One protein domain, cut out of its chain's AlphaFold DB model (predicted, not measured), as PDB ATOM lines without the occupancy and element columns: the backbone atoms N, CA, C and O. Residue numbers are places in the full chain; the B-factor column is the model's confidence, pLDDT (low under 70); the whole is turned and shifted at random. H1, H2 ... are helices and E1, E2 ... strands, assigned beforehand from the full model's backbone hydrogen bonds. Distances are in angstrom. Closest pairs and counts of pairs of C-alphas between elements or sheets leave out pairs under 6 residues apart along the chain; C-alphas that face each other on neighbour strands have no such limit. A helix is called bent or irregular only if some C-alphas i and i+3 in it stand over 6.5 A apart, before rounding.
ATOM      1  N   CYS A   7      11.222  28.131   5.187       96.12
ATOM      2  CA  CYS A   7       9.936  27.473   4.951       96.12
ATOM      3  C   CYS A   7       9.725  27.110   3.472       96.12
ATOM      4  O   CYS A   7       9.185  26.049   3.172       96.12
ATOM      5  N   ASP A   8      10.198  27.952   2.553       94.69
ATOM      6  CA  ASP A   8      10.201  27.718   1.107       94.69
ATOM      7  C   ASP A   8      11.056  26.498   0.723       94.69
ATOM      8  O   ASP A   8      10.584  25.591   0.032       94.69
ATOM      9  N   ARG A   9      12.290  26.423   1.236       96.25
ATOM     10  CA  ARG A   9      13.216  25.323   0.955       96.25
ATOM     11  C   ARG A   9      12.718  24.001   1.531       96.25
ATOM     12  O   ARG A   9      12.884  22.967   0.875       96.25
ATOM     13  N   ILE A  10      12.135  24.032   2.730       97.75
ATOM     14  CA  ILE A  10      11.558  22.859   3.400       97.75
ATOM     15  C   ILE A  10      10.330  22.368   2.626       97.75
ATOM     16  O   ILE A  10      10.262  21.184   2.298       97.75
ATOM     17  N   ALA A  11       9.404  23.263   2.263       97.94
ATOM     18  CA  ALA A  11       8.232  22.907   1.465       97.94
ATOM     19  C   ALA A  11       8.634  22.300   0.110       97.94
ATOM     20  O   ALA A  11       8.064  21.290  -0.304       97.94
ATOM     21  N   HIS A  12       9.659  22.858  -0.543       97.94
ATOM     22  CA  HIS A  12      10.195  22.319  -1.792       97.94
ATOM     23  C   HIS A  12      10.744  20.897  -1.634       97.94
ATOM     24  O   HIS A  12      10.381  20.030  -2.420       97.94
ATOM     25  N   ALA A  13      11.562  20.644  -0.602       98.19
ATOM     26  CA  ALA A  13      12.100  19.308  -0.330       98.19
ATOM     27  C   ALA A  13      10.989  18.280  -0.082       98.19
ATOM     28  O   ALA A  13      11.023  17.195  -0.649       98.19
ATOM     29  N   ILE A  14       9.988  18.634   0.731       97.38
ATOM     30  CA  ILE A  14       8.859  17.741   1.019       97.38
ATOM     31  C   ILE A  14       8.110  17.407  -0.273       97.38
ATOM     32  O   ILE A  14       7.884  16.237  -0.565       97.38
ATOM     33  N   ARG A  15       7.760  18.423  -1.072       97.56
ATOM     34  CA  ARG A  15       7.049  18.214  -2.336       97.56
ATOM     35  C   ARG A  15       7.845  17.332  -3.294       97.56
ATOM     36  O   ARG A  15       7.279  16.448  -3.927       97.56
ATOM     37  N   GLU A  16       9.136  17.611  -3.434       97.44
ATOM     38  CA  GLU A  16      10.031  16.871  -4.319       97.44
ATOM     39  C   GLU A  16      10.078  15.384  -3.949       97.44
ATOM     40  O   GLU A  16       9.925  14.539  -4.830       97.44
ATOM     41  N   GLU A  17      10.205  15.064  -2.662       96.75
ATOM     42  CA  GLU A  17      10.225  13.677  -2.187       96.75
ATOM     43  C   GLU A  17       8.873  12.976  -2.364       96.75
ATOM     44  O   GLU A  17       8.836  11.860  -2.882       96.75
ATOM     45  N   LEU A  18       7.762  13.649  -2.036       95.56
ATOM     46  CA  LEU A  18       6.414  13.092  -2.220       95.56
ATOM     47  C   LEU A  18       6.096  12.770  -3.688       95.56
ATOM     48  O   LEU A  18       5.344  11.843  -3.961       95.56
ATOM     49  N   VAL A  19       6.660  13.527  -4.636       94.44
ATOM     50  CA  VAL A  19       6.481  13.278  -6.076       94.44
ATOM     51  C   VAL A  19       7.408  12.172  -6.585       94.44
ATOM     52  O   VAL A  19       7.027  11.416  -7.477       94.44
ATOM     53  N   LYS A  20       8.641  12.091  -6.075       94.44
ATOM     54  CA  LYS A  20       9.650  11.150  -6.585       94.44
ATOM     55  C   LYS A  20       9.452   9.722  -6.100       94.44
ATOM     56  O   LYS A  20       9.762   8.797  -6.849       94.44
ATOM     57  N   SER A  21       9.045   9.540  -4.847       90.50
ATOM     58  CA  SER A  21       9.121   8.237  -4.192       90.50
ATOM     59  C   SER A  21       7.925   7.990  -3.285       90.50
ATOM     60  O   SER A  21       7.826   8.555  -2.200       90.50
ATOM     61  N   ASP A  22       7.088   7.038  -3.687       92.88
ATOM     62  CA  ASP A  22       6.033   6.474  -2.849       92.88
ATOM     63  C   ASP A  22       6.087   4.935  -2.872       92.88
ATOM     64  O   ASP A  22       5.370   4.282  -3.631       92.88
ATOM     65  N   PRO A  23       6.957   4.319  -2.050       93.62
ATOM     66  CA  PRO A  23       7.125   2.867  -2.019       93.62
ATOM     67  C   PRO A  23       5.876   2.104  -1.561       93.62
ATOM     68  O   PRO A  23       5.777   0.904  -1.805       93.62
ATOM     69  N   LEU A  24       4.954   2.776  -0.860       94.81
ATOM     70  CA  LEU A  24       3.728   2.172  -0.337       94.81
ATOM     71  C   LEU A  24       2.535   2.343  -1.290       94.81
ATOM     72  O   LEU A  24       1.532   1.656  -1.107       94.81
ATOM     73  N   GLY A  25       2.636   3.218  -2.295       94.44
ATOM     74  CA  GLY A  25       1.567   3.475  -3.267       94.44
ATOM     75  C   GLY A  25       0.337   4.164  -2.667       94.44
ATOM     76  O   GLY A  25      -0.775   3.952  -3.150       94.44
ATOM     77  N   ILE A  26       0.512   4.920  -1.580       96.31
ATOM     78  CA  ILE A  26      -0.570   5.603  -0.859       96.31
ATOM     79  C   ILE A  26      -0.735   7.048  -1.338       96.31
ATOM     80  O   ILE A  26      -1.845   7.577  -1.281       96.31
ATOM     81  N   ILE A  27       0.340   7.693  -1.785       96.94
ATOM     82  CA  ILE A  27       0.368   9.093  -2.199       96.94
ATOM     83  C   ILE A  27      -0.199   9.215  -3.615       96.94
ATOM     84  O   ILE A  27       0.248   8.571  -4.562       96.94
ATOM     85  N   GLY A  28      -1.214  10.060  -3.749       95.25
ATOM     86  CA  GLY A  28      -1.812  10.447  -5.017       95.25
ATOM     87  C   GLY A  28      -1.186  11.727  -5.574       95.25
ATOM     88  O   GLY A  28       0.031  11.867  -5.679       95.25
ATOM     89  N   LEU A  29      -2.031  12.678  -5.971       96.06
ATOM     90  CA  LEU A  29      -1.591  13.941  -6.551       96.06
ATOM     91  C   LEU A  29      -0.963  14.840  -5.482       96.06
ATOM     92  O   LEU A  29      -1.521  15.023  -4.402       96.06
ATOM     93  N   VAL A  30       0.167  15.456  -5.827       97.81
ATOM     94  CA  VAL A  30       0.842  16.466  -5.005       97.81
ATOM     95  C   VAL A  30       0.731  17.820  -5.703       97.81
ATOM     96  O   VAL A  30       1.318  18.045  -6.770       97.81
ATOM     97  N   GLY A  31      -0.036  18.724  -5.100       97.81
ATOM     98  CA  GLY A  31      -0.300  20.065  -5.606       97.81
ATOM     99  C   GLY A  31       0.935  20.977  -5.623       97.81
ATOM    100  O   GLY A  31       2.021  20.608  -5.158       97.81
ATOM    101  N   PRO A  32       0.816  22.178  -6.210       97.81
ATOM    102  CA  PRO A  32       1.852  23.197  -6.107       97.81
ATOM    103  C   PRO A  32       1.989  23.701  -4.661       97.81
ATOM    104  O   PRO A  32       1.091  23.538  -3.840       97.81
ATOM    105  N   ILE A  33       3.127  24.330  -4.362       98.25
ATOM    106  CA  ILE A  33       3.304  25.049  -3.097       98.25
ATOM    107  C   ILE A  33       2.622  26.404  -3.227       98.25
ATOM    108  O   ILE A  33       2.990  27.212  -4.081       98.25
ATOM    109  N   GLU A  34       1.671  26.656  -2.346       97.75
ATOM    110  CA  GLU A  34       0.978  27.922  -2.214       97.75
ATOM    111  C   GLU A  34       1.674  28.804  -1.179       97.75
ATOM    112  O   GLU A  34       2.143  28.359  -0.123       97.75
ATOM    113  N   TRP A  35       1.764  30.081  -1.526       96.50
ATOM    114  CA  TRP A  35       2.353  31.113  -0.692       96.50
ATOM    115  C   TRP A  35       1.236  31.872   0.007       96.50
ATOM    116  O   TRP A  35       0.206  32.153  -0.599       96.50
ATOM    117  N   ASP A  36       1.465  32.238   1.266       96.00
ATOM    118  CA  ASP A  36       0.541  33.093   2.001       96.00
ATOM    119  C   ASP A  36       0.689  34.545   1.527       96.00
ATOM    120  O   ASP A  36       1.546  35.301   2.001       96.00
ATOM    121  N   LEU A  37      -0.092  34.885   0.502       95.62
ATOM    122  CA  LEU A  37      -0.105  36.180  -0.165       95.62
ATOM    123  C   LEU A  37      -1.469  36.850   0.012       95.62
ATOM    124  O   LEU A  37      -2.508  36.191  -0.005       95.62
ATOM    125  N   ASN A  38      -1.472  38.177   0.110       94.38
ATOM    126  CA  ASN A  38      -2.709  38.950   0.044       94.38
ATOM    127  C   ASN A  38      -3.206  39.082  -1.413       94.38
ATOM    128  O   ASN A  38      -2.548  38.657  -2.363       94.38
ATOM    129  N   SER A  39      -4.353  39.738  -1.613       95.12
ATOM    130  CA  SER A  39      -4.936  39.985  -2.944       95.12
ATOM    131  C   SER A  39      -4.053  40.813  -3.888       95.12
ATOM    132  O   SER A  39      -4.298  40.832  -5.089       95.12
ATOM    133  N   GLU A  40      -3.047  41.506  -3.357       95.56
ATOM    134  CA  GLU A  40      -2.083  42.316  -4.110       95.56
ATOM    135  C   GLU A  40      -0.768  41.556  -4.374       95.56
ATOM    136  O   GLU A  40       0.166  42.114  -4.945       95.56
ATOM    137  N   GLY A  41      -0.671  40.288  -3.958       92.94
ATOM    138  CA  GLY A  41       0.527  39.460  -4.114       92.94
ATOM    139  C   GLY A  41       1.633  39.745  -3.093       92.94
ATOM    140  O   GLY A  41       2.740  39.225  -3.226       92.94
ATOM    141  N   SER A  42       1.359  40.556  -2.069       92.81
ATOM    142  CA  SER A  42       2.311  40.835  -0.994       92.81
ATOM    143  C   SER A  42       2.356  39.692   0.013       92.81
ATOM    144  O   SER A  42       1.329  39.117   0.373       92.81
ATOM    145  N   PHE A  43       3.560  39.399   0.497       91.94
ATOM    146  CA  PHE A  43       3.817  38.340   1.466       91.94
ATOM    147  C   PHE A  43       3.180  38.645   2.826       91.94
ATOM    148  O   PHE A  43       3.474  39.681   3.422       91.94
ATOM    149  N   MET A  44       2.336  37.737   3.322       95.12
ATOM    150  CA  MET A  44       1.654  37.890   4.612       95.12
ATOM    151  C   MET A  44       2.379  37.177   5.754       95.12
ATOM    152  O   MET A  44       2.485  37.729   6.848       95.12
ATOM    153  N   SER A  45       2.900  35.971   5.514       94.00
ATOM    154  CA  SER A  45       3.601  35.193   6.538       94.00
ATOM    155  C   SER A  45       4.557  34.158   5.944       94.00
ATOM    156  O   SER A  45       4.530  33.848   4.752       94.00
ATOM    157  N   THR A  46       5.394  33.564   6.800       94.88
ATOM    158  CA  THR A  46       6.314  32.483   6.415       94.88
ATOM    159  C   THR A  46       5.596  31.212   5.952       94.88
ATOM    160  O   THR A  46       6.222  30.384   5.280       94.88
ATOM    161  N   LYS A  47       4.285  31.103   6.200       96.56
ATOM    162  CA  LYS A  47       3.447  29.954   5.874       96.56
ATOM    163  C   LYS A  47       3.558  29.533   4.405       96.56
ATOM    164  O   LYS A  47       3.550  30.353   3.477       96.56
ATOM    165  N   LYS A  48       3.683  28.225   4.203       97.56
ATOM    166  CA  LYS A  48       3.584  27.536   2.913       97.56
ATOM    167  C   LYS A  48       2.604  26.386   3.050       97.56
ATOM    168  O   LYS A  48       2.675  25.649   4.037       97.56
ATOM    169  N   THR A  49       1.725  26.228   2.071       98.19
ATOM    170  CA  THR A  49       0.758  25.128   2.022       98.19
ATOM    171  C   THR A  49       0.901  24.334   0.734       98.19
ATOM    172  O   THR A  49       1.369  24.850  -0.275       98.19
ATOM    173  N   MET A  50       0.543  23.057   0.767       98.38
ATOM    174  CA  MET A  50       0.307  22.261  -0.436       98.38
ATOM    175  C   MET A  50      -0.760  21.212  -0.143       98.38
ATOM    176  O   MET A  50      -0.835  20.686   0.973       98.38
ATOM    177  N   GLU A  51      -1.564  20.900  -1.151       98.38
ATOM    178  CA  GLU A  51      -2.513  19.794  -1.092       98.38
ATOM    179  C   GLU A  51      -1.856  18.491  -1.548       98.38
ATOM    180  O   GLU A  51      -1.086  18.463  -2.509       98.38
ATOM    181  N   VAL A  52      -2.175  17.405  -0.856       98.12
ATOM    182  CA  VAL A  52      -1.742  16.045  -1.186       98.12
ATOM    183  C   VAL A  52      -2.968  15.151  -1.141       98.12
ATOM    184  O   VAL A  52      -3.706  15.197  -0.158       98.12
ATOM    185  N   THR A  53      -3.207  14.338  -2.166       98.25
ATOM    186  CA  THR A  53      -4.274  13.330  -2.120       98.25
ATOM    187  C   THR A  53      -3.719  11.957  -1.767       98.25
ATOM    188  O   THR A  53      -2.541  11.697  -1.997       98.25
ATOM    189  N   ASP A  54      -4.549  11.060  -1.237       97.56
ATOM    190  CA  ASP A  54      -4.226   9.631  -1.157       97.56
ATOM    191  C   ASP A  54      -4.786   8.840  -2.357       97.56
ATOM    192  O   ASP A  54      -5.517   9.370  -3.201       97.56
ATOM    193  N   MET A  55      -4.472   7.544  -2.408       95.50
ATOM    194  CA  MET A  55      -4.999   6.569  -3.375       95.50
ATOM    195  C   MET A  55      -6.531   6.398  -3.346       95.50
ATOM    196  O   MET A  55      -7.102   5.829  -4.274       95.50
ATOM    197  N   ASN A  56      -7.207   6.883  -2.301       97.12
ATOM    198  CA  ASN A  56      -8.666   6.861  -2.160       97.12
ATOM    199  C   ASN A  56      -9.311   8.207  -2.532       97.12
ATOM    200  O   ASN A  56     -10.525   8.365  -2.379       97.12
ATOM    201  N   GLY A  57      -8.523   9.187  -2.984       96.12
ATOM    202  CA  GLY A  57      -8.994  10.526  -3.328       96.12
ATOM    203  C   GLY A  57      -9.261  11.435  -2.126       96.12
ATOM    204  O   GLY A  57      -9.926  12.459  -2.286       96.12
ATOM    205  N   LYS A  58      -8.774  11.102  -0.923       98.25
ATOM    206  CA  LYS A  58      -8.852  12.002   0.236       98.25
ATOM    207  C   LYS A  58      -7.761  13.057   0.154       98.25
ATOM    208  O   LYS A  58      -6.606  12.714  -0.062       98.25
ATOM    209  N   THR A  59      -8.122  14.314   0.390       98.19
ATOM    210  CA  THR A  59      -7.192  15.449   0.360       98.19
ATOM    211  C   THR A  59      -6.685  15.797   1.757       98.19
ATOM    212  O   THR A  59      -7.450  15.852   2.720       98.19
ATOM    213  N   TYR A  60      -5.391  16.080   1.841       98.31
ATOM    214  CA  TYR A  60      -4.666  16.516   3.025       98.31
ATOM    215  C   TYR A  60      -3.968  17.842   2.731       98.31
ATOM    216  O   TYR A  60      -3.483  18.062   1.623       98.31
ATOM    217  N   THR A  61      -3.854  18.701   3.742       98.25
ATOM    218  CA  THR A  61      -3.069  19.937   3.655       98.25
ATOM    219  C   THR A  61      -1.777  19.774   4.441       98.25
ATOM    220  O   THR A  61      -1.802  19.559   5.655       98.25
ATOM    221  N   VAL A  62      -0.641  19.930   3.770       98.06
ATOM    222  CA  VAL A  62       0.669  20.031   4.418       98.06
ATOM    223  C   VAL A  62       0.979  21.510   4.629       98.06
ATOM    224  O   VAL A  62       0.908  22.288   3.682       98.06
ATOM    225  N   THR A  63       1.305  21.906   5.863       98.00
ATOM    226  CA  THR A  63       1.623  23.300   6.226       98.00
ATOM    227  C   THR A  63       3.018  23.395   6.837       98.00
ATOM    228  O   THR A  63       3.354  22.621   7.732       98.00
ATOM    229  N   ILE A  64       3.811  24.361   6.374       98.06
ATOM    230  CA  ILE A  64       5.129  24.707   6.915       98.06
ATOM    231  C   ILE A  64       5.082  26.166   7.370       98.06
ATOM    232  O   ILE A  64       4.699  27.027   6.584       98.06
ATOM    233  N   GLU A  65       5.493  26.448   8.605       96.56
ATOM    234  CA  GLU A  65       5.474  27.785   9.215       96.56
ATOM    235  C   GLU A  65       6.611  27.913  10.249       96.56
ATOM    236  O   GLU A  65       6.968  26.930  10.902       96.56
TER     237      GLU A  65
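What this domain is: This is residues 7 to 65 of the 67 residues of an uncharacterized protein of Candidatus Marinimicrobia bacterium (UniProt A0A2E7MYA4). H1 lies lengthwise over one face of a strongly twisted, branched antiparallel sheet; long, bent E3 has E1 and E2 along one side, E4 along the other. The printed part has 59 residues, mixed in class, with H1 first, then four strands. It is only just loose, close to compact, with radius of gyration of the C-alphas 12.6 A and spans of 39 by 21 by 14 A.

How they stand to each other: H1, residues 7 to 20, is on the sheet, along E3, residues 43 to 54; their closest C-alphas, 7 and 46, are 6.4 A apart. Every O i to N i+4 pair in H1 is within hydrogen-bond range. E1, residues 27 to 30, neighbours E3, with N 28 and O 53 2.7 A apart. E2, residues 34 to 37, E3 and E4, residues 59 to 64, form a meander, antiparallel neighbours in turn; N 34 to O 49 and N 60 to O 52 are 2.8 A.

Where its parts are: H1 begins at C-alpha 7 (9.936, 27.473, 4.951). E3, 29.9 A long, bends by 73 degrees at residue 46. E4 ends at C-alpha 64 (5.129, 24.707, 6.915).

The domain as a whole: The printed part has no cut and no long link; no printed residue's pLDDT is under 70.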